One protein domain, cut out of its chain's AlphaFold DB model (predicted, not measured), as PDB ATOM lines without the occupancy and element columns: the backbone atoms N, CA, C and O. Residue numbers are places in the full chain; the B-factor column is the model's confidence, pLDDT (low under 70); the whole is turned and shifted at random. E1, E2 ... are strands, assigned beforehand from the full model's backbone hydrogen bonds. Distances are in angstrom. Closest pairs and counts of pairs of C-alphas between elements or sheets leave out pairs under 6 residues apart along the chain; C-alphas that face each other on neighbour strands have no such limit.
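What this domain is: This is residues 76 to 104 and 147 to 180 of the 190 residues of an uncharacterized protein of marine sediment metagenome (UniProt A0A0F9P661). This is one strongly twisted sheet of five strands, rolled part of the way towards a small barrel but left open between its edges E4 and E5. The long strand E2 bends sharply: its first part runs beside E1, and its last part turns away beside E3. The printed part has 63 residues, with no named helix and five named strands, E1 to E5 along the chain; the class is all strand. Across the sheet the order is E4, E3, E2, E1, E5, all antiparallel. The whole is compact, with a radius of gyration of the C-alphas of 11.5 A and spans of 31 by 27 by 19 A.

How they stand to each other: Start at E2, residues 90 to 102, which bends by 109 degrees at residue 96. Beside it look for E1, residues 77 to 83, its antiparallel neighbour and its partner in a hairpin; N 78 and O 96 are 2.8 A apart, within hydrogen-bond range, and C-alphas 92 and 81 face each other at 4.5 A. Beyond E1 comes the edge strand E5, residues 168 to 171, antiparallel at 147 degrees between directions, with N 79 and O 171 at 2.7 A. E5 also comes near the last part of E2: their closest C-alphas, of Tyr 99 and Val 170, are 6.4 A apart. On the other side of E2 you find E3, residues 147 to 152, antiparallel at 111 degrees, with N 148 and O 101 at 2.8 A. E3 forms a hairpin with the edge strand E4, residues 159 to 164, where N 160 and O 151 are 2.8 A apart. E1 and E4 are apart, and E4 and E5 meet only through their link.

Where its parts are: Find C-alpha 77 at (207.435, 170.590, 192.069); from there E1 runs 19.8 A to C-alpha 83. E2 begins at C-alpha 90, at (197.358, 163.345, 178.566), and its ends are 19.5 A apart despite its 13 residues. E3 spans 15.6 A and E4 15.3 A. E5 covers 9.9 A and ends at C-alpha 171, at (205.211, 163.514, 187.220).

The domain as a whole: The two C-alphas farthest apart, of Ser 104 and Asn 178, are 32.8 A apart. Residues 105 to 146 are not printed; C-alphas 104 and 147 are 8.4 A apart across this cut. Of the links that are printed whole, E4 to E5 is tight, and E1 to E2 and E3 to E4 are short. The model's confidence is under 70 at residues 86 to 87, 103 to 104 and 177 to 180; the mean pLDDT of the printed part is 76.8.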
ATOM      1  N   LEU A  76     209.277 169.540 196.215       79.81
ATOM      2  CA  LEU A  76     208.968 168.709 195.058       79.81
ATOM      3  C   LEU A  76     207.905 169.370 194.163       79.81
ATOM      4  O   LEU A  76     206.707 169.236 194.393       79.81
ATOM      5  N   ILE A  77     208.335 170.058 193.101       83.31
ATOM      6  CA  ILE A  77     207.435 170.590 192.069       83.31
ATOM      7  C   ILE A  77     207.186 169.523 190.999       83.31
ATOM      8  O   ILE A  77     208.095 169.106 190.283       83.31
ATOM      9  N   CYS A  78     205.925 169.141 190.841       84.94
ATOM     10  CA  CYS A  78     205.443 168.170 189.870       84.94
ATOM     11  C   CYS A  78     204.583 168.823 188.777       84.94
ATOM     12  O   CYS A  78     204.169 169.978 188.859       84.94
ATOM     13  N   TYR A  79     204.303 168.051 187.732       84.81
ATOM     14  CA  TYR A  79     203.449 168.376 186.599       84.81
ATOM     15  C   TYR A  79     202.243 167.434 186.628       84.81
ATOM     16  O   TYR A  79     202.413 166.215 186.554       84.81
ATOM     17  N   ALA A  80     201.041 167.995 186.744       84.38
ATOM     18  CA  ALA A  80     199.790 167.247 186.785       84.38
ATOM     19  C   ALA A  80     199.126 167.187 185.402       84.38
ATOM     20  O   ALA A  80     199.078 168.183 184.671       84.38
ATOM     21  N   TYR A  81     198.585 166.017 185.067       83.69
ATOM     22  CA  TYR A  81     197.896 165.726 183.815       83.69
ATOM     23  C   TYR A  81     196.575 164.993 184.075       83.69
ATOM     24  O   TYR A  81     196.509 164.136 184.955       83.69
ATOM     25  N   ILE A  82     195.547 165.273 183.273       83.00
ATOM     26  CA  ILE A  82     194.322 164.463 183.188       83.00
ATOM     27  C   ILE A  82     194.419 163.572 181.955       83.00
ATOM     28  O   ILE A  82     194.827 164.017 180.879       83.00
ATOM     29  N   LYS A  83     194.015 162.311 182.094       78.44
ATOM     30  CA  LYS A  83     193.833 161.423 180.950       78.44
ATOM     31  C   LYS A  83     192.466 161.683 180.319       78.44
ATOM     32  O   LYS A  83     191.451 161.634 181.001       78.44
ATOM     33  N   SER A  84     192.434 161.943 179.016       74.19
ATOM     34  CA  SER A  84     191.184 161.940 178.255       74.19
ATOM     35  C   SER A  84     190.803 160.510 177.899       74.19
ATOM     36  O   SER A  84     191.544 159.836 177.179       74.19
ATOM     37  N   ASP A  85     189.637 160.066 178.361       70.06
ATOM     38  CA  ASP A  85     189.129 158.718 178.076       70.06
ATOM     39  C   ASP A  85     188.799 158.511 176.593       70.06
ATOM     40  O   ASP A  85     188.949 157.412 176.071       70.06
ATOM     41  N   TYR A  86     188.434 159.583 175.885       69.31
ATOM     42  CA  TYR A  86     188.092 159.522 174.464       69.31
ATOM     43  C   TYR A  86     189.309 159.426 173.542       69.31
ATOM     44  O   TYR A  86     189.257 158.746 172.523       69.31
ATOM     45  N   GLN A  87     190.398 160.128 173.863       68.06
ATOM     46  CA  GLN A  87     191.566 160.218 172.975       68.06
ATOM     47  C   GLN A  87     192.774 159.422 173.480       68.06
ATOM     48  O   GLN A  87     193.769 159.311 172.768       68.06
ATOM     49  N   GLY A  88     192.738 158.925 174.722       70.75
ATOM     50  CA  GLY A  88     193.891 158.302 175.376       70.75
ATOM     51  C   GLY A  88     195.065 159.263 175.599       70.75
ATOM     52  O   GLY A  88     196.168 158.824 175.921       70.75
ATOM     53  N   LYS A  89     194.844 160.571 175.411       75.06
ATOM     54  CA  LYS A  89     195.863 161.620 175.493       75.06
ATOM     55  C   LYS A  89     195.920 162.234 176.892       75.06
ATOM     56  O   LYS A  89     194.899 162.345 177.569       75.06
ATOM     57  N   LEU A  90     197.119 162.641 177.308       77.81
ATOM     58  CA  LEU A  90     197.358 163.345 178.566       77.81
ATOM     59  C   LEU A  90     197.281 164.856 178.343       77.81
ATOM     60  O   LEU A  90     198.092 165.429 177.616       77.81
ATOM     61  N   PHE A  91     196.331 165.497 179.011       79.38
ATOM     62  CA  PHE A  91     196.159 166.942 179.018       79.38
ATOM     63  C   PHE A  91     196.877 167.537 180.220       79.38
ATOM     64  O   PHE A  91     196.596 167.173 181.358       79.38
ATOM     65  N   PHE A  92     197.820 168.442 179.964       82.62
ATOM     66  CA  PHE A  92     198.556 169.132 181.018       82.62
ATOM     67  C   PHE A  92     197.651 170.138 181.735       82.62
ATOM     68  O   PHE A  92     197.089 171.021 181.092       82.62
ATOM     69  N   ILE A  93     197.540 170.014 183.057       82.19
ATOM     70  CA  ILE A  93     196.695 170.876 183.895       82.19
ATOM     71  C   ILE A  93     197.518 172.026 184.472       82.19
ATOM     72  O   ILE A  93     197.071 173.168 184.517       82.19
ATOM     73  N   GLY A  94     198.731 171.730 184.943       82.69
ATOM     74  CA  GLY A  94     199.559 172.712 185.628       82.69
ATOM     75  C   GLY A  94     200.639 172.085 186.498       82.69
ATOM     76  O   GLY A  94     200.821 170.867 186.530       82.69
ATOM     77  N   LYS A  95     201.375 172.950 187.197       85.56
ATOM     78  CA  LYS A  95     202.369 172.535 188.188       85.56
ATOM     79  C   LYS A  95     201.702 172.332 189.547       85.56
ATOM     80  O   LYS A  95     200.822 173.111 189.912       85.56
ATOM     81  N   CYS A  96     202.148 171.340 190.302       83.25
ATOM     82  CA  CYS A  96     201.700 171.060 191.662       83.25
ATOM     83  C   CYS A  96     202.880 170.830 192.606       83.25
ATOM     84  O   CYS A  96     204.007 170.634 192.160       83.25
ATOM     85  N   ILE A  97     202.615 170.876 193.908       83.69
ATOM     86  CA  ILE A  97     203.555 170.476 194.953       83.69
ATOM     87  C   ILE A  97     203.254 169.032 195.341       83.69
ATOM     88  O   ILE A  97     202.105 168.692 195.632       83.69
ATOM     89  N   GLY A  98     204.298 168.210 195.353       80.69
ATOM     90  CA  GLY A  98     204.244 166.819 195.761       80.69
ATOM     91  C   GLY A  98     203.440 165.927 194.817       80.69
ATOM     92  O   GLY A  98     203.083 166.286 193.689       80.69
ATOM     93  N   TYR A  99     203.163 164.725 195.309       76.06
ATOM     94  CA  TYR A  99     202.195 163.818 194.707       76.06
ATOM     95  C   TYR A  99     200.805 164.106 195.281       76.06
ATOM     96  O   TYR A  99     200.673 164.518 196.432       76.06
ATOM     97  N   GLY A 100     199.763 163.920 194.470       71.44
ATOM     98  CA  GLY A 100     198.388 164.130 194.920       71.44
ATOM     99  C   GLY A 100     198.017 163.196 196.072       71.44
ATOM    100  O   GLY A 100     198.448 162.044 196.110       71.44
ATOM    101  N   ILE A 101     197.209 163.699 197.002       77.44
ATOM    102  CA  ILE A 101     196.726 162.937 198.155       77.44
ATOM    103  C   ILE A 101     195.337 162.401 197.803       77.44
ATOM    104  O   ILE A 101     194.450 163.207 197.506       77.44
ATOM    105  N   PRO A 102     195.106 161.076 197.802       73.81
ATOM    106  CA  PRO A 102     193.775 160.551 197.532       73.81
ATOM    107  C   PRO A 102     192.798 161.058 198.596       73.81
ATOM    108  O   PRO A 102     193.155 161.191 199.764       73.81
ATOM    109  N   PHE A 103     191.555 161.332 198.211       66.38
ATOM    110  CA  PHE A 103     190.538 161.854 199.126       66.38
ATOM    111  C   PHE A 103     190.261 160.898 200.294       66.38
ATOM    112  O   PHE A 103     189.970 161.340 201.397       66.38
ATOM    113  N   SER A 104     190.397 159.591 200.065       68.00
ATOM    114  CA  SER A 104     190.270 158.558 201.097       68.00
ATOM    115  C   SER A 104     191.541 158.360 201.935       68.00
ATOM    116  O   SER A 104     191.595 157.419 202.726       68.00
ATOM    117  N   THR A 147     191.261 162.935 194.031       78.25
ATOM    118  CA  THR A 147     192.605 163.275 194.492       78.25
ATOM    119  C   THR A 147     192.712 164.777 194.739       78.25
ATOM    120  O   THR A 147     192.356 165.595 193.890       78.25
ATOM    121  N   TRP A 148     193.234 165.145 195.907       74.94
ATOM    122  CA  TRP A 148     193.641 166.506 196.222       74.94
ATOM    123  C   TRP A 148     195.020 166.793 195.636       74.94
ATOM    124  O   TRP A 148     195.976 166.054 195.873       74.94
ATOM    125  N   LEU A 149     195.139 167.901 194.910       82.62
ATOM    126  CA  LEU A 149     196.408 168.403 194.394       82.62
ATOM    127  C   LEU A 149     196.671 169.820 194.884       82.62
ATOM    128  O   LEU A 149     195.835 170.707 194.733       82.62
ATOM    129  N   MET A 150     197.874 170.061 195.397       82.19
ATOM    130  CA  MET A 150     198.345 171.410 195.708       82.19
ATOM    131  C   MET A 150     198.868 172.067 194.431       82.19
ATOM    132  O   MET A 150     200.053 171.992 194.129       82.19
ATOM    133  N   MET A 151     197.986 172.681 193.646       84.00
ATOM    134  CA  MET A 151     198.342 173.320 192.377       84.00
ATOM    135  C   MET A 151     198.964 174.698 192.612       84.00
ATOM    136  O   MET A 151     198.503 175.470 193.453       84.00
ATOM    137  N   ILE A 152     199.993 175.042 191.843       83.12
ATOM    138  CA  ILE A 152     200.574 176.386 191.846       83.12
ATOM    139  C   ILE A 152     199.678 177.278 190.992       83.12
ATOM    140  O   ILE A 152     199.549 177.066 189.785       83.12
ATOM    141  N   ASN A 153     199.048 178.273 191.617       80.69
ATOM    142  CA  ASN A 153     198.209 179.225 190.902       80.69
ATOM    143  C   ASN A 153     199.092 180.083 189.964       80.69
ATOM    144  O   ASN A 153     200.038 180.706 190.449       80.69
ATOM    145  N   PRO A 154     198.796 180.148 188.653       79.19
ATOM    146  CA  PRO A 154     199.645 180.835 187.677       79.19
ATOM    147  C   PRO A 154     199.644 182.366 187.811       79.19
ATOM    148  O   PRO A 154     200.599 183.007 187.389       79.19
ATOM    149  N   GLU A 155     198.605 182.957 188.401       81.06
ATOM    150  CA  GLU A 155     198.484 184.409 188.590       81.06
ATOM    151  C   GLU A 155     199.208 184.882 189.853       81.06
ATOM    152  O   GLU A 155     199.801 185.956 189.886       81.06
ATOM    153  N   THR A 156     199.160 184.076 190.916       79.44
ATOM    154  CA  THR A 156     199.682 184.456 192.240       79.44
ATOM    155  C   THR A 156     200.975 183.740 192.620       79.44
ATOM    156  O   THR A 156     201.581 184.094 193.630       79.44
ATOM    157  N   ASN A 157     201.391 182.725 191.851       80.75
ATOM    158  CA  ASN A 157     202.500 181.807 192.145       80.75
ATOM    159  C   ASN A 157     202.432 181.147 193.535       80.75
ATOM    160  O   ASN A 157     203.438 180.657 194.047       80.75
ATOM    161  N   LYS A 158     201.247 181.108 194.158       81.19
ATOM    162  CA  LYS A 158     201.029 180.489 195.471       81.19
ATOM    163  C   LYS A 158     200.344 179.129 195.326       81.19
ATOM    164  O   LYS A 158     199.453 178.994 194.482       81.19
ATOM    165  N   PRO A 159     200.708 178.133 196.153       81.25
ATOM    166  CA  PRO A 159     200.043 176.839 196.142       81.25
ATOM    167  C   PRO A 159     198.616 176.946 196.689       81.25
ATOM    168  O   PRO A 159     198.365 177.611 197.698       81.25
ATOM    169  N   ARG A 160     197.669 176.296 196.013       81.00
ATOM    170  CA  ARG A 160     196.254 176.214 196.389       81.00
ATOM    171  C   ARG A 160     195.748 174.780 196.198       81.00
ATOM    172  O   ARG A 160     196.083 174.168 195.184       81.00
ATOM    173  N   PRO A 161     194.941 174.243 197.129       81.50
ATOM    174  CA  PRO A 161     194.350 172.924 196.956       81.50
ATOM    175  C   PRO A 161     193.310 172.950 195.831       81.50
ATOM    176  O   PRO A 161     192.472 173.849 195.769       81.50
ATOM    177  N   VAL A 162     193.361 171.950 194.957       79.94
ATOM    178  CA  VAL A 162     192.395 171.697 193.886       79.94
ATOM    179  C   VAL A 162     191.900 170.262 194.027       79.94
ATOM    180  O   VAL A 162     192.698 169.333 194.161       79.94
ATOM    181  N   TYR A 163     190.581 170.100 194.021       77.44
ATOM    182  CA  TYR A 163     189.900 168.809 194.053       77.44
ATOM    183  C   TYR A 163     189.717 168.288 192.626       77.44
ATOM    184  O   TYR A 163     189.176 169.009 191.785       77.44
ATOM    185  N   ILE A 164     190.167 167.063 192.345       77.06
ATOM    186  CA  ILE A 164     190.049 166.444 191.018       77.06
ATOM    187  C   ILE A 164     189.487 165.028 191.161       77.06
ATOM    188  O   ILE A 164     190.088 164.194 191.826       77.06
ATOM    189  N   GLU A 165     188.346 164.749 190.529       72.50
ATOM    190  CA  GLU A 165     187.704 163.421 190.543       72.50
ATOM    191  C   GLU A 165     188.211 162.431 189.478       72.50
ATOM    192  O   GLU A 165     188.238 161.231 189.767       72.50
ATOM    193  N   PRO A 166     188.619 162.870 188.267       76.50
ATOM    194  CA  PRO A 166     189.223 161.976 187.282       76.50
ATOM    195  C   PRO A 166     190.577 161.411 187.722       76.50
ATOM    196  O   PRO A 166     191.321 162.045 188.470       76.50
ATOM    197  N   ALA A 167     190.948 160.255 187.163       73.75
ATOM    198  CA  ALA A 167     192.292 159.713 187.323       73.75
ATOM    199  C   ALA A 167     193.340 160.679 186.744       73.75
ATOM    200  O   ALA A 167     193.272 161.088 185.579       73.75
ATOM    201  N   ILE A 168     194.334 161.013 187.562       78.69
ATOM    202  CA  ILE A 168     195.404 161.944 187.210       78.69
ATOM    203  C   ILE A 168     196.745 161.231 187.056       78.69
ATOM    204  O   ILE A 168     197.011 160.204 187.679       78.69
ATOM    205  N   VAL A 169     197.619 161.825 186.250       81.62
ATOM    206  CA  VAL A 169     199.034 161.459 186.171       81.62
ATOM    207  C   VAL A 169     199.845 162.624 186.715       81.62
ATOM    208  O   VAL A 169     199.725 163.747 186.231       81.62
ATOM    209  N   VAL A 170     200.676 162.359 187.719       83.50
ATOM    210  CA  VAL A 170     201.567 163.354 188.324       83.50
ATOM    211  C   VAL A 170     203.000 162.912 188.095       83.50
ATOM    212  O   VAL A 170     203.355 161.771 188.385       83.50
ATOM    213  N   SER A 171     203.820 163.808 187.555       82.94
ATOM    214  CA  SER A 171     205.211 163.514 187.220       82.94
ATOM    215  C   SER A 171     206.141 164.622 187.716       82.94
ATOM    216  O   SER A 171     205.840 165.791 187.481       82.94
ATOM    217  N   PRO A 172     207.295 164.304 188.333       81.25
ATOM    218  CA  PRO A 172     208.273 165.313 188.758       81.25
ATOM    219  C   PRO A 172     208.978 166.003 187.574       81.25
ATOM    220  O   PRO A 172     209.626 167.033 187.732       81.25
ATOM    221  N   PHE A 173     208.838 165.470 186.359       81.62
ATOM    222  CA  PHE A 173     209.336 166.069 185.121       81.62
ATOM    223  C   PHE A 173     208.232 166.160 184.066       81.62
ATOM    224  O   PHE A 173     207.265 165.395 184.071       81.62
ATOM    225  N   LYS A 174     208.388 167.089 183.120       80.75
ATOM    226  CA  LYS A 174     207.415 167.293 182.045       80.75
ATOM    227  C   LYS A 174     207.427 166.097 181.084       80.75
ATOM    228  O   LYS A 174     208.432 165.831 180.425       80.75
ATOM    229  N   LEU A 175     206.298 165.403 180.979       78.94
ATOM    230  CA  LEU A 175     206.088 164.336 180.000       78.94
ATOM    231  C   LEU A 175     206.007 164.949 178.583       78.94
ATOM    232  O   LEU A 175     205.485 166.052 178.411       78.94
ATOM    233  N   HIS A 176     206.615 164.287 177.590       70.12
ATOM    234  CA  HIS A 176     206.909 164.836 176.254       70.12
ATOM    235  C   HIS A 176     205.681 165.247 175.412       70.12
ATOM    236  O   HIS A 176     204.554 164.817 175.633       70.12
ATOM    237  N   LYS A 177     205.953 166.082 174.396       50.84
ATOM    238  CA  LYS A 177     205.013 166.896 173.598       50.84
ATOM    239  C   LYS A 177     204.029 166.127 172.694       50.84
ATOM    240  O   LYS A 177     203.056 166.720 172.241       50.84
ATOM    241  N   ASN A 178     204.209 164.821 172.468       45.97
ATOM    242  CA  ASN A 178     203.375 164.050 171.522       45.97
ATOM    243  C   ASN A 178     201.916 163.841 171.977       45.97
ATOM    244  O   ASN A 178     201.131 163.194 171.291       45.97
ATOM    245  N   THR A 179     201.533 164.391 173.128       48.31
ATOM    246  CA  THR A 179     200.159 164.361 173.645       48.31
ATOM    247  C   THR A 179     199.513 165.744 173.767       48.31
ATOM    248  O   THR A 179     198.344 165.816 174.126       48.31
ATOM    249  N   THR A 180     200.228 166.834 173.446       44.47
ATOM    250  CA  THR A 180     199.844 168.220 173.805       44.47
ATOM    251  C   THR A 180     199.542 169.166 172.632       44.47
ATOM    252  O   THR A 180     199.400 170.368 172.845       44.47
TER     253      THR A 180